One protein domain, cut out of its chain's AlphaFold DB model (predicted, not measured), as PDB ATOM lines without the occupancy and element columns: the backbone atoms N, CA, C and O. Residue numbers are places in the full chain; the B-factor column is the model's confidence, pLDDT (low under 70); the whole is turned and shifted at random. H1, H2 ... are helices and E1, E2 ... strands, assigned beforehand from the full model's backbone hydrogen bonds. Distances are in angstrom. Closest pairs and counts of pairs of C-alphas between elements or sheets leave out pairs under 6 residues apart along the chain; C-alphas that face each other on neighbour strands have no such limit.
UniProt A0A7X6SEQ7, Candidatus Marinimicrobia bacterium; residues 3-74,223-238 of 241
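What this domain is: This is residues 3 to 74 and 223 to 238 of the 241 residues of a protein of Candidatus Marinimicrobia bacterium (UniProt A0A7X6SEQ7). Picture a small sheet of four parallel strands, twisting from edge to edge, with the short helices H1 and H4 on the same face, H4 beside the strands and over none of them, and H2 and H3 only grazing the sheet. The longest helix, H5, is set away from the other four helices and only grazes the sheet with its residues 230 to 236. The printed part has 88 residues, with five named helices and four named strands in the order E1 H1 E2 H2 H3 E3 H4 E4 H5; the sheet's order is E1 E2 E3 E4 and the class is mixed, helices and strands. It is compact and rounded, with a radius of gyration of the C-alphas of 12.6 A and spans of 31 by 30 by 22 A.

How they stand to each other: Start with E1, residues 3 to 6, an edge strand parallel to E2, residues 27 to 32; N 5 and O 29 are within hydrogen-bond range at 2.8 A. Beside E2 find E3, residues 52 to 55, parallel at 19 degrees, with N 54 and O 30 at 2.8 A. E4, residues 67 to 69, is the other edge strand, parallel to E3 at 53 degrees, with N 68 and O 53 at 2.9 A. Three strand-helix-strand units, parallel neighbour strands with helices between, have right-handed crossovers: E1 to E2 through H1, residues 16 to 23; E2 to E3 through H2, residues 34 to 39, and H3, residues 44 to 47; E3 to E4 through H4, residues 58 to 61. H1 is on the sheet at a height of 8.9 A, on the same face as H4, whose height is 6.8 A. H2 and H4 only just touch, with 3 pairs of C-alphas within 8 A, the closest those of Met 37 and Leu 60 at 7.1 A. H5, residues 223 to 236, comes closest to E3 at the C-alphas of Tyr 233 and Leu 52, 7.8 A apart; H5 and H1 are apart. Every O i to N i+4 pair is within hydrogen-bond range in H1 and H5; in H2 it is 1 of 2, and H3 and H4 are too short for such a pair.

Where its parts are: Find C-alpha 3 at (-8.937, 82.009, 22.631), where E1 begins. H1 then measures 10.7 A and E2, the longest strand, 16.5 A. H2, H3, E3, H4 and E4 follow, E3 with 10.4 A. H5 runs 19.6 A from C-alpha 223 at (-23.798, 81.003, 35.133) to C-alpha 236 at (-13.696, 67.699, 24.879).

The domain as a whole: Look at Arg 24 and Asp 59 for the two C-alphas farthest apart, 33.7 A. Residues 75 to 222 are not printed, and C-alphas 74 and 223 are 5.1 A apart across the cut. Of the links that are printed whole, E1 to H1 is short and the others are tight. The mean pLDDT of the printed part is 95.3, and no printed residue is under 70.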
ATOM      1  N   TYR A   3      -8.381  80.725  23.049       96.69
ATOM      2  CA  TYR A   3      -8.937  82.009  22.631       96.69
ATOM      3  C   TYR A   3     -10.389  81.788  22.219       96.69
ATOM      4  O   TYR A   3     -10.652  81.014  21.298       96.69
ATOM      5  N   HIS A   4     -11.308  82.451  22.915       96.38
ATOM      6  CA  HIS A   4     -12.741  82.375  22.660       96.38
ATOM      7  C   HIS A   4     -13.201  83.692  22.027       96.38
ATOM      8  O   HIS A   4     -13.045  84.753  22.628       96.38
ATOM      9  N   PHE A   5     -13.705  83.617  20.799       96.25
ATOM     10  CA  PHE A   5     -14.190  84.746  20.018       96.25
ATOM     11  C   PHE A   5     -15.716  84.772  19.973       96.25
ATOM     12  O   PHE A   5     -16.353  83.800  19.566       96.25
ATOM     13  N   GLU A   6     -16.288  85.919  20.314       94.50
ATOM     14  CA  GLU A   6     -17.705  86.202  20.100       94.50
ATOM     15  C   GLU A   6     -17.976  86.535  18.623       94.50
ATOM     16  O   GLU A   6     -17.108  87.049  17.907       94.50
ATOM     17  N   TRP A   7     -19.180  86.210  18.151       93.38
ATOM     18  CA  TRP A   7     -19.626  86.324  16.752       93.38
ATOM     19  C   TRP A   7     -18.755  85.567  15.738       93.38
ATOM     20  O   TRP A   7     -18.776  85.873  14.541       93.38
ATOM     21  N   GLY A   8     -17.924  84.631  16.207       92.38
ATOM     22  CA  GLY A   8     -16.889  83.988  15.398       92.38
ATOM     23  C   GLY A   8     -15.965  84.987  14.693       92.38
ATOM     24  O   GLY A   8     -15.529  84.725  13.573       92.38
ATOM     25  N   ALA A   9     -15.709  86.148  15.305       93.38
ATOM     26  CA  ALA A   9     -14.937  87.233  14.712       93.38
ATOM     27  C   ALA A   9     -13.595  87.435  15.429       93.38
ATOM     28  O   ALA A   9     -13.536  87.706  16.625       93.38
ATOM     29  N   ASP A  10     -12.504  87.349  14.668       93.69
ATOM     30  CA  ASP A  10     -11.169  87.724  15.143       93.69
ATOM     31  C   ASP A  10     -11.079  89.224  15.467       93.69
ATOM     32  O   ASP A  10     -11.803  90.038  14.891       93.69
ATOM     33  N   PHE A  11     -10.118  89.606  16.313       90.00
ATOM     34  CA  PHE A  11      -9.886  90.999  16.706       90.00
ATOM     35  C   PHE A  11      -9.711  91.946  15.506       90.00
ATOM     36  O   PHE A  11     -10.268  93.041  15.493       90.00
ATOM     37  N   TYR A  12      -8.989  91.507  14.470       91.88
ATOM     38  CA  TYR A  12      -8.779  92.286  13.241       91.88
ATOM     39  C   TYR A  12      -9.805  91.982  12.144       91.88
ATOM     40  O   TYR A  12      -9.711  92.526  11.048       91.88
ATOM     41  N   ARG A  13     -10.785  91.116  12.433       88.88
ATOM     42  CA  ARG A  13     -11.859  90.679  11.524       88.88
ATOM     43  C   ARG A  13     -11.394  90.018  10.223       88.88
ATOM     44  O   ARG A  13     -12.163  89.925   9.276       88.88
ATOM     45  N   ASP A  14     -10.168  89.505  10.194       92.81
ATOM     46  CA  ASP A  14      -9.598  88.795   9.040       92.81
ATOM     47  C   ASP A  14      -8.852  87.503   9.429       92.81
ATOM     48  O   ASP A  14      -8.031  86.963   8.680       92.81
ATOM     49  N   ALA A  15      -9.138  87.005  10.634       95.94
ATOM     50  CA  ALA A  15      -8.567  85.799  11.222       95.94
ATOM     51  C   ALA A  15      -7.040  85.821  11.424       95.94
ATOM     52  O   ALA A  15      -6.480  84.796  11.821       95.94
ATOM     53  N   ARG A  16      -6.326  86.934  11.178       96.50
ATOM     54  CA  ARG A  16      -4.853  86.952  11.277       96.50
ATOM     55  C   ARG A  16      -4.368  86.623  12.687       96.50
ATOM     56  O   ARG A  16      -3.384  85.896  12.842       96.50
ATOM     57  N   PHE A  17      -5.051  87.128  13.715       97.38
ATOM     58  CA  PHE A  17      -4.651  86.890  15.096       97.38
ATOM     59  C   PHE A  17      -5.008  85.463  15.529       97.38
ATOM     60  O   PHE A  17      -4.124  84.738  15.989       97.38
ATOM     61  N   ALA A  18      -6.236  85.012  15.272       97.81
ATOM     62  CA  ALA A  18      -6.671  83.642  15.530       97.81
ATOM     63  C   ALA A  18      -5.778  82.593  14.842       97.81
ATOM     64  O   ALA A  18      -5.317  81.659  15.497       97.81
ATOM     65  N   LYS A  19      -5.418  82.777  13.561       97.69
ATOM     66  CA  LYS A  19      -4.482  81.892  12.836       97.69
ATOM     67  C   LYS A  19      -3.105  81.844  13.498       97.69
ATOM     68  O   LYS A  19      -2.530  80.767  13.647       97.69
ATOM     69  N   LYS A  20      -2.583  82.996  13.935       97.81
ATOM     70  CA  LYS A  20      -1.303  83.082  14.657       97.81
ATOM     71  C   LYS A  20      -1.360  82.379  16.013       97.81
ATOM     72  O   LYS A  20      -0.363  81.810  16.443       97.81
ATOM     73  N   MET A  21      -2.492  82.427  16.711       97.81
ATOM     74  CA  MET A  21      -2.657  81.706  17.975       97.81
ATOM     75  C   MET A  21      -2.806  80.202  17.745       97.81
ATOM     76  O   MET A  21      -2.142  79.419  18.425       97.81
ATOM     77  N   LYS A  22      -3.569  79.796  16.725       97.81
ATOM     78  CA  LYS A  22      -3.704  78.396  16.311       97.81
ATOM     79  C   LYS A  22      -2.350  77.771  15.968       97.81
ATOM     80  O   LYS A  22      -2.045  76.685  16.453       97.81
ATOM     81  N   SER A  23      -1.501  78.467  15.205       97.69
ATOM     82  CA  SER A  23      -0.161  77.968  14.848       97.69
ATOM     83  C   SER A  23       0.790  77.840  16.043       97.69
ATOM     84  O   SER A  23       1.758  77.090  15.982       97.69
ATOM     85  N   ARG A  24       0.493  78.519  17.158       97.56
ATOM     86  CA  ARG A  24       1.188  78.375  18.449       97.56
ATOM     87  C   ARG A  24       0.588  77.274  19.334       97.56
ATOM     88  O   ARG A  24       0.855  77.245  20.534       97.56
ATOM     89  N   GLY A  25      -0.257  76.411  18.769       96.38
ATOM     90  CA  GLY A  25      -0.898  75.301  19.473       96.38
ATOM     91  C   GLY A  25      -2.035  75.718  20.407       96.38
ATOM     92  O   GLY A  25      -2.421  74.939  21.274       96.38
ATOM     93  N   LYS A  26      -2.558  76.944  20.281       97.38
ATOM     94  CA  LYS A  26      -3.679  77.422  21.102       97.38
ATOM     95  C   LYS A  26      -5.007  76.996  20.487       97.38
ATOM     96  O   LYS A  26      -5.130  76.932  19.264       97.38
ATOM     97  N   LYS A  27      -5.992  76.718  21.339       98.00
ATOM     98  CA  LYS A  27      -7.343  76.347  20.907       98.00
ATOM     99  C   LYS A  27      -8.144  77.583  20.527       98.00
ATOM    100  O   LYS A  27      -8.048  78.602  21.210       98.00
ATOM    101  N   ILE A  28      -8.905  77.485  19.445       98.12
ATOM    102  CA  ILE A  28      -9.751  78.559  18.925       98.12
ATOM    103  C   ILE A  28     -11.205  78.148  19.103       98.12
ATOM    104  O   ILE A  28     -11.608  77.086  18.641       98.12
ATOM    105  N   ILE A  29     -11.986  78.980  19.775       97.75
ATOM    106  CA  ILE A  29     -13.398  78.730  20.059       97.75
ATOM    107  C   ILE A  29     -14.198  79.911  19.532       97.75
ATOM    108  O   ILE A  29     -13.760  81.052  19.672       97.75
ATOM    109  N   CYS A  30     -15.353  79.641  18.936       97.12
ATOM    110  CA  CYS A  30     -16.247  80.668  18.416       97.12
ATOM    111  C   CYS A  30     -17.646  80.501  19.017       97.12
ATOM    112  O   CYS A  30     -18.261  79.454  18.829       97.12
ATOM    113  N   SER A  31     -18.166  81.534  19.677       96.00
ATOM    114  CA  SER A  31     -19.589  81.623  20.021       96.00
ATOM    115  C   SER A  31     -20.316  82.450  18.972       96.00
ATOM    116  O   SER A  31     -19.896  83.563  18.650       96.00
ATOM    117  N   TYR A  32     -21.390  81.896  18.421       95.25
ATOM    118  CA  TYR A  32     -22.230  82.538  17.419       95.25
ATOM    119  C   TYR A  32     -23.576  82.906  18.028       95.25
ATOM    120  O   TYR A  32     -24.170  82.119  18.767       95.25
ATOM    121  N   HIS A  33     -24.068  84.092  17.687       91.62
ATOM    122  CA  HIS A  33     -25.353  84.606  18.144       91.62
ATOM    123  C   HIS A  33     -26.315  84.759  16.960       91.62
ATOM    124  O   HIS A  33     -25.965  84.611  15.783       91.62
ATOM    125  N   GLY A  34     -27.580  85.044  17.267       87.25
ATOM    126  CA  GLY A  34     -28.627  85.171  16.260       87.25
ATOM    127  C   GLY A  34     -28.303  86.185  15.160       87.25
ATOM    128  O   GLY A  34     -28.471  85.899  13.976       87.25
ATOM    129  N   GLN A  35     -27.828  87.375  15.531       84.00
ATOM    130  CA  GLN A  35     -27.629  88.469  14.579       84.00
ATOM    131  C   GLN A  35     -26.483  88.205  13.592       84.00
ATOM    132  O   GLN A  35     -26.601  88.551  12.417       84.00
ATOM    133  N   ASP A  36     -25.379  87.608  14.033       86.50
ATOM    134  CA  ASP A  36     -24.247  87.275  13.172       86.50
ATOM    135  C   ASP A  36     -24.554  86.054  12.304       86.50
ATOM    136  O   ASP A  36     -24.448  86.138  11.079       86.50
ATOM    137  N   MET A  37     -25.007  84.950  12.898       90.12
ATOM    138  CA  MET A  37     -25.192  83.704  12.158       90.12
ATOM    139  C   MET A  37     -26.363  83.769  11.168       90.12
ATOM    140  O   MET A  37     -26.261  83.220  10.070       90.12
ATOM    141  N   ARG A  38     -27.467  84.459  11.501       91.00
ATOM    142  CA  ARG A  38     -28.634  84.555  10.600       91.00
ATOM    143  C   ARG A  38     -28.386  85.483   9.407       91.00
ATOM    144  O   ARG A  38     -28.939  85.216   8.344       91.00
ATOM    145  N   ASN A  39     -27.559  86.523   9.565       90.00
ATOM    146  CA  ASN A  39     -27.310  87.523   8.516       90.00
ATOM    147  C   ASN A  39     -26.036  87.258   7.707       90.00
ATOM    148  O   ASN A  39     -26.035  87.416   6.490       90.00
ATOM    149  N   ARG A  40     -24.938  86.904   8.382       91.50
ATOM    150  CA  ARG A  40     -23.608  86.748   7.773       91.50
ATOM    151  C   ARG A  40     -23.220  85.280   7.603       91.50
ATOM    152  O   ARG A  40     -22.450  84.967   6.701       91.50
ATOM    153  N   GLY A  41     -23.724  84.402   8.470       91.69
ATOM    154  CA  GLY A  41     -23.218  83.038   8.607       91.69
ATOM    155  C   GLY A  41     -21.838  83.004   9.272       91.69
ATOM    156  O   GLY A  41     -21.390  83.980   9.880       91.69
ATOM    157  N   VAL A  42     -21.135  81.880   9.153       92.81
ATOM    158  CA  VAL A  42     -19.775  81.737   9.697       92.81
ATOM    159  C   VAL A  42     -18.751  82.546   8.891       92.81
ATOM    160  O   VAL A  42     -18.931  82.761   7.694       92.81
ATOM    161  N   ILE A  43     -17.661  83.005   9.524       94.00
ATOM    162  CA  ILE A  43     -16.487  83.501   8.776       94.00
ATOM    163  C   ILE A  43     -15.688  82.262   8.350       94.00
ATOM    164  O   ILE A  43     -15.173  81.582   9.241       94.00
ATOM    165  N   PRO A  44     -15.548  81.951   7.047       94.38
ATOM    166  CA  PRO A  44     -14.952  80.688   6.604       94.38
ATOM    167  C   PRO A  44     -13.548  80.438   7.164       94.38
ATOM    168  O   PRO A  44     -13.206  79.324   7.549       94.38
ATOM    169  N   GLU A  45     -12.721  81.478   7.256       95.94
ATOM    170  CA  GLU A  45     -11.368  81.375   7.793       95.94
ATOM    171  C   GLU A  45     -11.332  81.091   9.291       95.94
ATOM    172  O   GLU A  45     -10.379  80.456   9.741       95.94
ATOM    173  N   MET A  46     -12.327  81.572  10.042       96.62
ATOM    174  CA  MET A  46     -12.459  81.309  11.476       96.62
ATOM    175  C   MET A  46     -13.031  79.918  11.718       96.62
ATOM    176  O   MET A  46     -12.466  79.168  12.508       96.62
ATOM    177  N   ASP A  47     -14.090  79.550  10.998       95.69
ATOM    178  CA  ASP A  47     -14.709  78.227  11.100       95.69
ATOM    179  C   ASP A  47     -13.732  77.107  10.723       95.69
ATOM    180  O   ASP A  47     -13.633  76.097  11.410       95.69
ATOM    181  N   LYS A  48     -12.890  77.327   9.706       96.19
ATOM    182  CA  LYS A  48     -11.853  76.363   9.314       96.19
ATOM    183  C   LYS A  48     -10.837  76.067  10.423       96.19
ATOM    184  O   LYS A  48     -10.221  75.000  10.410       96.19
ATOM    185  N   ILE A  49     -10.573  77.019  11.318       97.06
ATOM    186  CA  ILE A  49      -9.541  76.873  12.356       97.06
ATOM    187  C   ILE A  49     -10.116  76.636  13.751       97.06
ATOM    188  O   ILE A  49      -9.334  76.303  14.652       97.06
ATOM    189  N   SER A  50     -11.423  76.818  13.949       97.44
ATOM    190  CA  SER A  50     -12.055  76.627  15.246       97.44
ATOM    191  C   SER A  50     -11.996  75.156  15.658       97.44
ATOM    192  O   SER A  50     -12.147  74.232  14.864       97.44
ATOM    193  N   ASP A  51     -11.677  74.934  16.927       98.19
ATOM    194  CA  ASP A  51     -11.738  73.627  17.576       98.19
ATOM    195  C   ASP A  51     -13.147  73.351  18.123       98.19
ATOM    196  O   ASP A  51     -13.519  72.197  18.319       98.19
ATOM    197  N   LEU A  52     -13.922  74.408  18.390       97.94
ATOM    198  CA  LEU A  52     -15.263  74.347  18.958       97.94
ATOM    199  C   LEU A  52     -16.087  75.558  18.499       97.94
ATOM    200  O   LEU A  52     -15.611  76.691  18.571       97.94
ATOM    201  N   ASN A  53     -17.332  75.312  18.093       97.50
ATOM    202  CA  ASN A  53     -18.310  76.351  17.784       97.50
ATOM    203  C   ASN A  53     -19.535  76.180  18.700       97.50
ATOM    204  O   ASN A  53     -20.097  75.084  18.771       97.50
ATOM    205  N   LEU A  54     -19.945  77.246  19.387       97.75
ATOM    206  CA  LEU A  54     -21.042  77.257  20.359       97.75
ATOM    207  C   LEU A  54     -22.145  78.242  19.950       97.75
ATOM    208  O   LEU A  54     -21.900  79.189  19.203       97.75
ATOM    209  N   THR A  55     -23.358  78.023  20.451       96.50
ATOM    210  CA  THR A  55     -24.512  78.926  20.319       96.50
ATOM    211  C   THR A  55     -25.489  78.707  21.474       96.50
ATOM    212  O   THR A  55     -25.638  77.580  21.934       96.50
ATOM    213  N   SER A  56     -26.205  79.747  21.901       95.31
ATOM    214  CA  SER A  56     -27.361  79.629  22.810       95.31
ATOM    215  C   SER A  56     -28.711  79.659  22.087       95.31
ATOM    216  O   SER A  56     -29.769  79.640  22.712       95.31
ATOM    217  N   GLU A  57     -28.684  79.728  20.760       93.75
ATOM    218  CA  GLU A  57     -29.848  79.835  19.885       93.75
ATOM    219  C   GLU A  57     -30.052  78.491  19.171       93.75
ATOM    220  O   GLU A  57     -29.227  78.078  18.347       93.75
ATOM    221  N   LEU A  58     -31.133  77.786  19.521       94.75
ATOM    222  CA  LEU A  58     -31.393  76.417  19.060       94.75
ATOM    223  C   LEU A  58     -31.505  76.329  17.534       94.75
ATOM    224  O   LEU A  58     -30.963  75.405  16.930       94.75
ATOM    225  N   ASP A  59     -32.167  77.299  16.897       93.62
ATOM    226  CA  ASP A  59     -32.358  77.328  15.442       93.62
ATOM    227  C   ASP A  59     -31.022  77.356  14.680       93.62
ATOM    228  O   ASP A  59     -30.916  76.813  13.579       93.62
ATOM    229  N   LEU A  60     -29.977  77.945  15.272       94.00
ATOM    230  CA  LEU A  60     -28.657  78.019  14.652       94.00
ATOM    231  C   LEU A  60     -27.972  76.656  14.571       94.00
ATOM    232  O   LEU A  60     -27.184  76.442  13.651       94.00
ATOM    233  N   THR A  61     -28.303  75.715  15.460       95.06
ATOM    234  CA  THR A  61     -27.736  74.357  15.411       95.06
ATOM    235  C   THR A  61     -28.138  73.611  14.134       95.06
ATOM    236  O   THR A  61     -27.372  72.801  13.621       95.06
ATOM    237  N   PHE A  62     -29.280  73.964  13.531       93.56
ATOM    238  CA  PHE A  62     -29.712  73.440  12.231       93.56
ATOM    239  C   PHE A  62     -29.054  74.144  11.036       93.56
ATOM    240  O   PHE A  62     -29.150  73.663   9.909       93.56
ATOM    241  N   ARG A  63     -28.395  75.292  11.250       92.12
ATOM    242  CA  ARG A  63     -27.737  76.063  10.181       92.12
ATOM    243  C   ARG A  63     -26.287  75.665   9.950       92.12
ATOM    244  O   ARG A  63     -25.752  75.963   8.884       92.12
ATOM    245  N   HIS A  64     -25.643  75.022  10.922       93.56
ATOM    246  CA  HIS A  64     -24.272  74.549  10.772       93.56
ATOM    247  C   HIS A  64     -24.017  73.284  11.603       93.56
ATOM    248  O   HIS A  64     -24.205  73.318  12.817       93.56
ATOM    249  N   PRO A  65     -23.520  72.190  10.996       92.81
ATOM    250  CA  PRO A  65     -23.444  70.878  11.648       92.81
ATOM    251  C   PRO A  65     -22.474  70.823  12.837       92.81
ATOM    252  O   PRO A  65     -22.591  69.943  13.684       92.81
ATOM    253  N   ASN A  66     -21.520  71.756  12.909       93.44
ATOM    254  CA  ASN A  66     -20.523  71.800  13.980       93.44
ATOM    255  C   ASN A  66     -20.908  72.743  15.134       93.44
ATOM    256  O   ASN A  66     -20.111  72.901  16.059       93.44
ATOM    257  N   LEU A  67     -22.069  73.407  15.074       96.06
ATOM    258  CA  LEU A  67     -22.544  74.243  16.178       96.06
ATOM    259  C   LEU A  67     -23.113  73.371  17.293       96.06
ATOM    260  O   LEU A  67     -24.042  72.597  17.077       96.06
ATOM    261  N   LYS A  68     -22.573  73.536  18.500       97.06
ATOM    262  CA  LYS A  68     -23.101  72.908  19.711       97.06
ATOM    263  C   LYS A  68     -23.897  73.921  20.520       97.06
ATOM    264  O   LYS A  68     -23.535  75.095  20.584       97.06
ATOM    265  N   TYR A  69     -24.979  73.456  21.126       97.38
ATOM    266  CA  TYR A  69     -25.804  74.290  21.984       97.38
ATOM    267  C   TYR A  69     -25.160  74.443  23.367       97.38
ATOM    268  O   TYR A  69     -24.690  73.463  23.930       97.38
ATOM    269  N   LEU A  70     -25.175  75.651  23.916       97.56
ATOM    270  CA  LEU A  70     -24.844  75.957  25.304       97.56
ATOM    271  C   LEU A  70     -25.874  76.965  25.814       97.56
ATOM    272  O   LEU A  70     -26.084  77.997  25.177       97.56
ATOM    273  N   PHE A  71     -26.512  76.692  26.952       97.31
ATOM    274  CA  PHE A  71     -27.489  77.624  27.520       97.31
ATOM    275  C   PHE A  71     -26.873  79.006  27.779       97.31
ATOM    276  O   PHE A  71     -25.699  79.134  28.118       97.31
ATOM    277  N   LEU A  72     -27.682  80.059  27.638       95.38
ATOM    278  CA  LEU A  72     -27.252  81.428  27.915       95.38
ATOM    279  C   LEU A  72     -26.975  81.600  29.424       95.38
ATOM    280  O   LEU A  72     -27.895  81.373  30.215       95.38
ATOM    281  N   PRO A  73     -25.760  81.989  29.854       96.44
ATOM    282  CA  PRO A  73     -25.458  82.170  31.269       96.44
ATOM    283  C   PRO A  73     -26.138  83.424  31.830       96.44
ATOM    284  O   PRO A  73     -26.156  84.475  31.189       96.44
ATOM    285  N   TYR A  74     -26.639  83.327  33.058       97.50
ATOM    286  CA  TYR A  74     -27.280  84.422  33.777       97.50
ATOM    287  C   TYR A  74     -26.948  84.385  35.277       97.50
ATOM    288  O   TYR A  74     -26.784  83.310  35.858       97.50
ATOM    289  N   TYR A 223     -25.086  80.963  35.814       97.62
ATOM    290  CA  TYR A 223     -23.798  81.003  35.133       97.62
ATOM    291  C   TYR A 223     -22.823  79.953  35.672       97.62
ATOM    292  O   TYR A 223     -21.989  79.477  34.913       97.62
ATOM    293  N   ARG A 224     -22.921  79.533  36.941       97.44
ATOM    294  CA  ARG A 224     -22.034  78.502  37.506       97.44
ATOM    295  C   ARG A 224     -22.282  77.139  36.864       97.44
ATOM    296  O   ARG A 224     -21.326  76.409  36.604       97.44
ATOM    297  N   ASN A 225     -23.538  76.816  36.556       97.56
ATOM    298  CA  ASN A 225     -23.910  75.580  35.865       97.56
ATOM    299  C   ASN A 225     -23.517  75.636  34.386       97.56
ATOM    300  O   ASN A 225     -22.882  74.709  33.885       97.56
ATOM    301  N   VAL A 226     -23.794  76.757  33.716       98.06
ATOM    302  CA  VAL A 226     -23.421  76.956  32.307       98.06
ATOM    303  C   VAL A 226     -21.901  76.952  32.122       98.06
ATOM    304  O   VAL A 226     -21.385  76.318  31.207       98.06
ATOM    305  N   VAL A 227     -21.150  77.611  33.008       97.19
ATOM    306  CA  VAL A 227     -19.679  77.622  32.965       97.19
ATOM    307  C   VAL A 227     -19.118  76.219  33.180       97.19
ATOM    308  O   VAL A 227     -18.154  75.846  32.516       97.19
ATOM    309  N   LYS A 228     -19.730  75.403  34.044       97.31
ATOM    310  CA  LYS A 228     -19.334  73.998  34.196       97.31
ATOM    311  C   LYS A 228     -19.485  73.223  32.881       97.31
ATOM    312  O   LYS A 228     -18.566  72.500  32.506       97.31
ATOM    313  N   GLU A 229     -20.592  73.398  32.164       97.62
ATOM    314  CA  GLU A 229     -20.811  72.777  30.847       97.62
ATOM    315  C   GLU A 229     -19.849  73.326  29.776       97.62
ATOM    316  O   GLU A 229     -19.257  72.568  29.008       97.62
ATOM    317  N   LEU A 230     -19.589  74.636  29.780       97.25
ATOM    318  CA  LEU A 230     -18.584  75.262  28.918       97.25
ATOM    319  C   LEU A 230     -17.197  74.629  29.107       97.25
ATOM    320  O   LEU A 230     -16.494  74.359  28.133       97.25
ATOM    321  N   TYR A 231     -16.804  74.359  30.353       96.25
ATOM    322  CA  TYR A 231     -15.521  73.726  30.656       96.25
ATOM    323  C   TYR A 231     -15.478  72.268  30.185       96.25
ATOM    324  O   TYR A 231     -14.456  71.849  29.647       96.25
ATOM    325  N   GLN A 232     -16.590  71.528  30.256       97.31
ATOM    326  CA  GLN A 232     -16.686  70.193  29.648       97.31
ATOM    327  C   GLN A 232     -16.493  70.251  28.128       97.31
ATOM    328  O   GLN A 232     -15.813  69.403  27.544       97.31
ATOM    329  N   TYR A 233     -17.022  71.283  27.463       97.56
ATOM    330  CA  TYR A 233     -16.732  71.487  26.048       97.56
ATOM    331  C   TYR A 233     -15.253  71.784  25.790       97.56
ATOM    332  O   TYR A 233     -14.693  71.254  24.827       97.56
ATOM    333  N   TYR A 234     -14.599  72.579  26.637       97.19
ATOM    334  CA  TYR A 234     -13.165  72.857  26.507       97.19
ATOM    335  C   TYR A 234     -12.331  71.579  26.707       97.19
ATOM    336  O   TYR A 234     -11.418  71.306  25.924       97.19
ATOM    337  N   GLU A 235     -12.672  70.746  27.689       97.06
ATOM    338  CA  GLU A 235     -12.041  69.436  27.905       97.06
ATOM    339  C   GLU A 235     -12.219  68.517  26.691       97.06
ATOM    340  O   GLU A 235     -11.262  67.869  26.263       97.06
ATOM    341  N   SER A 236     -13.402  68.526  26.062       96.50
ATOM    342  CA  SER A 236     -13.696  67.699  24.879       96.50
ATOM    343  C   SER A 236     -12.790  67.990  23.676       96.50
ATOM    344  O   SER A 236     -12.612  67.130  22.814       96.50
ATOM    345  N   ILE A 237     -12.181  69.179  23.626       96.31
ATOM    346  CA  ILE A 237     -11.220  69.577  22.586       96.31
ATOM    347  C   ILE A 237      -9.760  69.528  23.068       96.31
ATOM    348  O   ILE A 237      -8.855  69.995  22.364       96.31
ATOM    349  N   GLY A 238      -9.517  68.946  24.246       95.31
ATOM    350  CA  GLY A 238      -8.197  68.682  24.815       95.31
ATOM    351  C   GLY A 238      -7.601  69.821  25.645       95.31
ATOM    352  O   GLY A 238      -6.389  69.825  25.863       95.31
TER     353      GLY A 238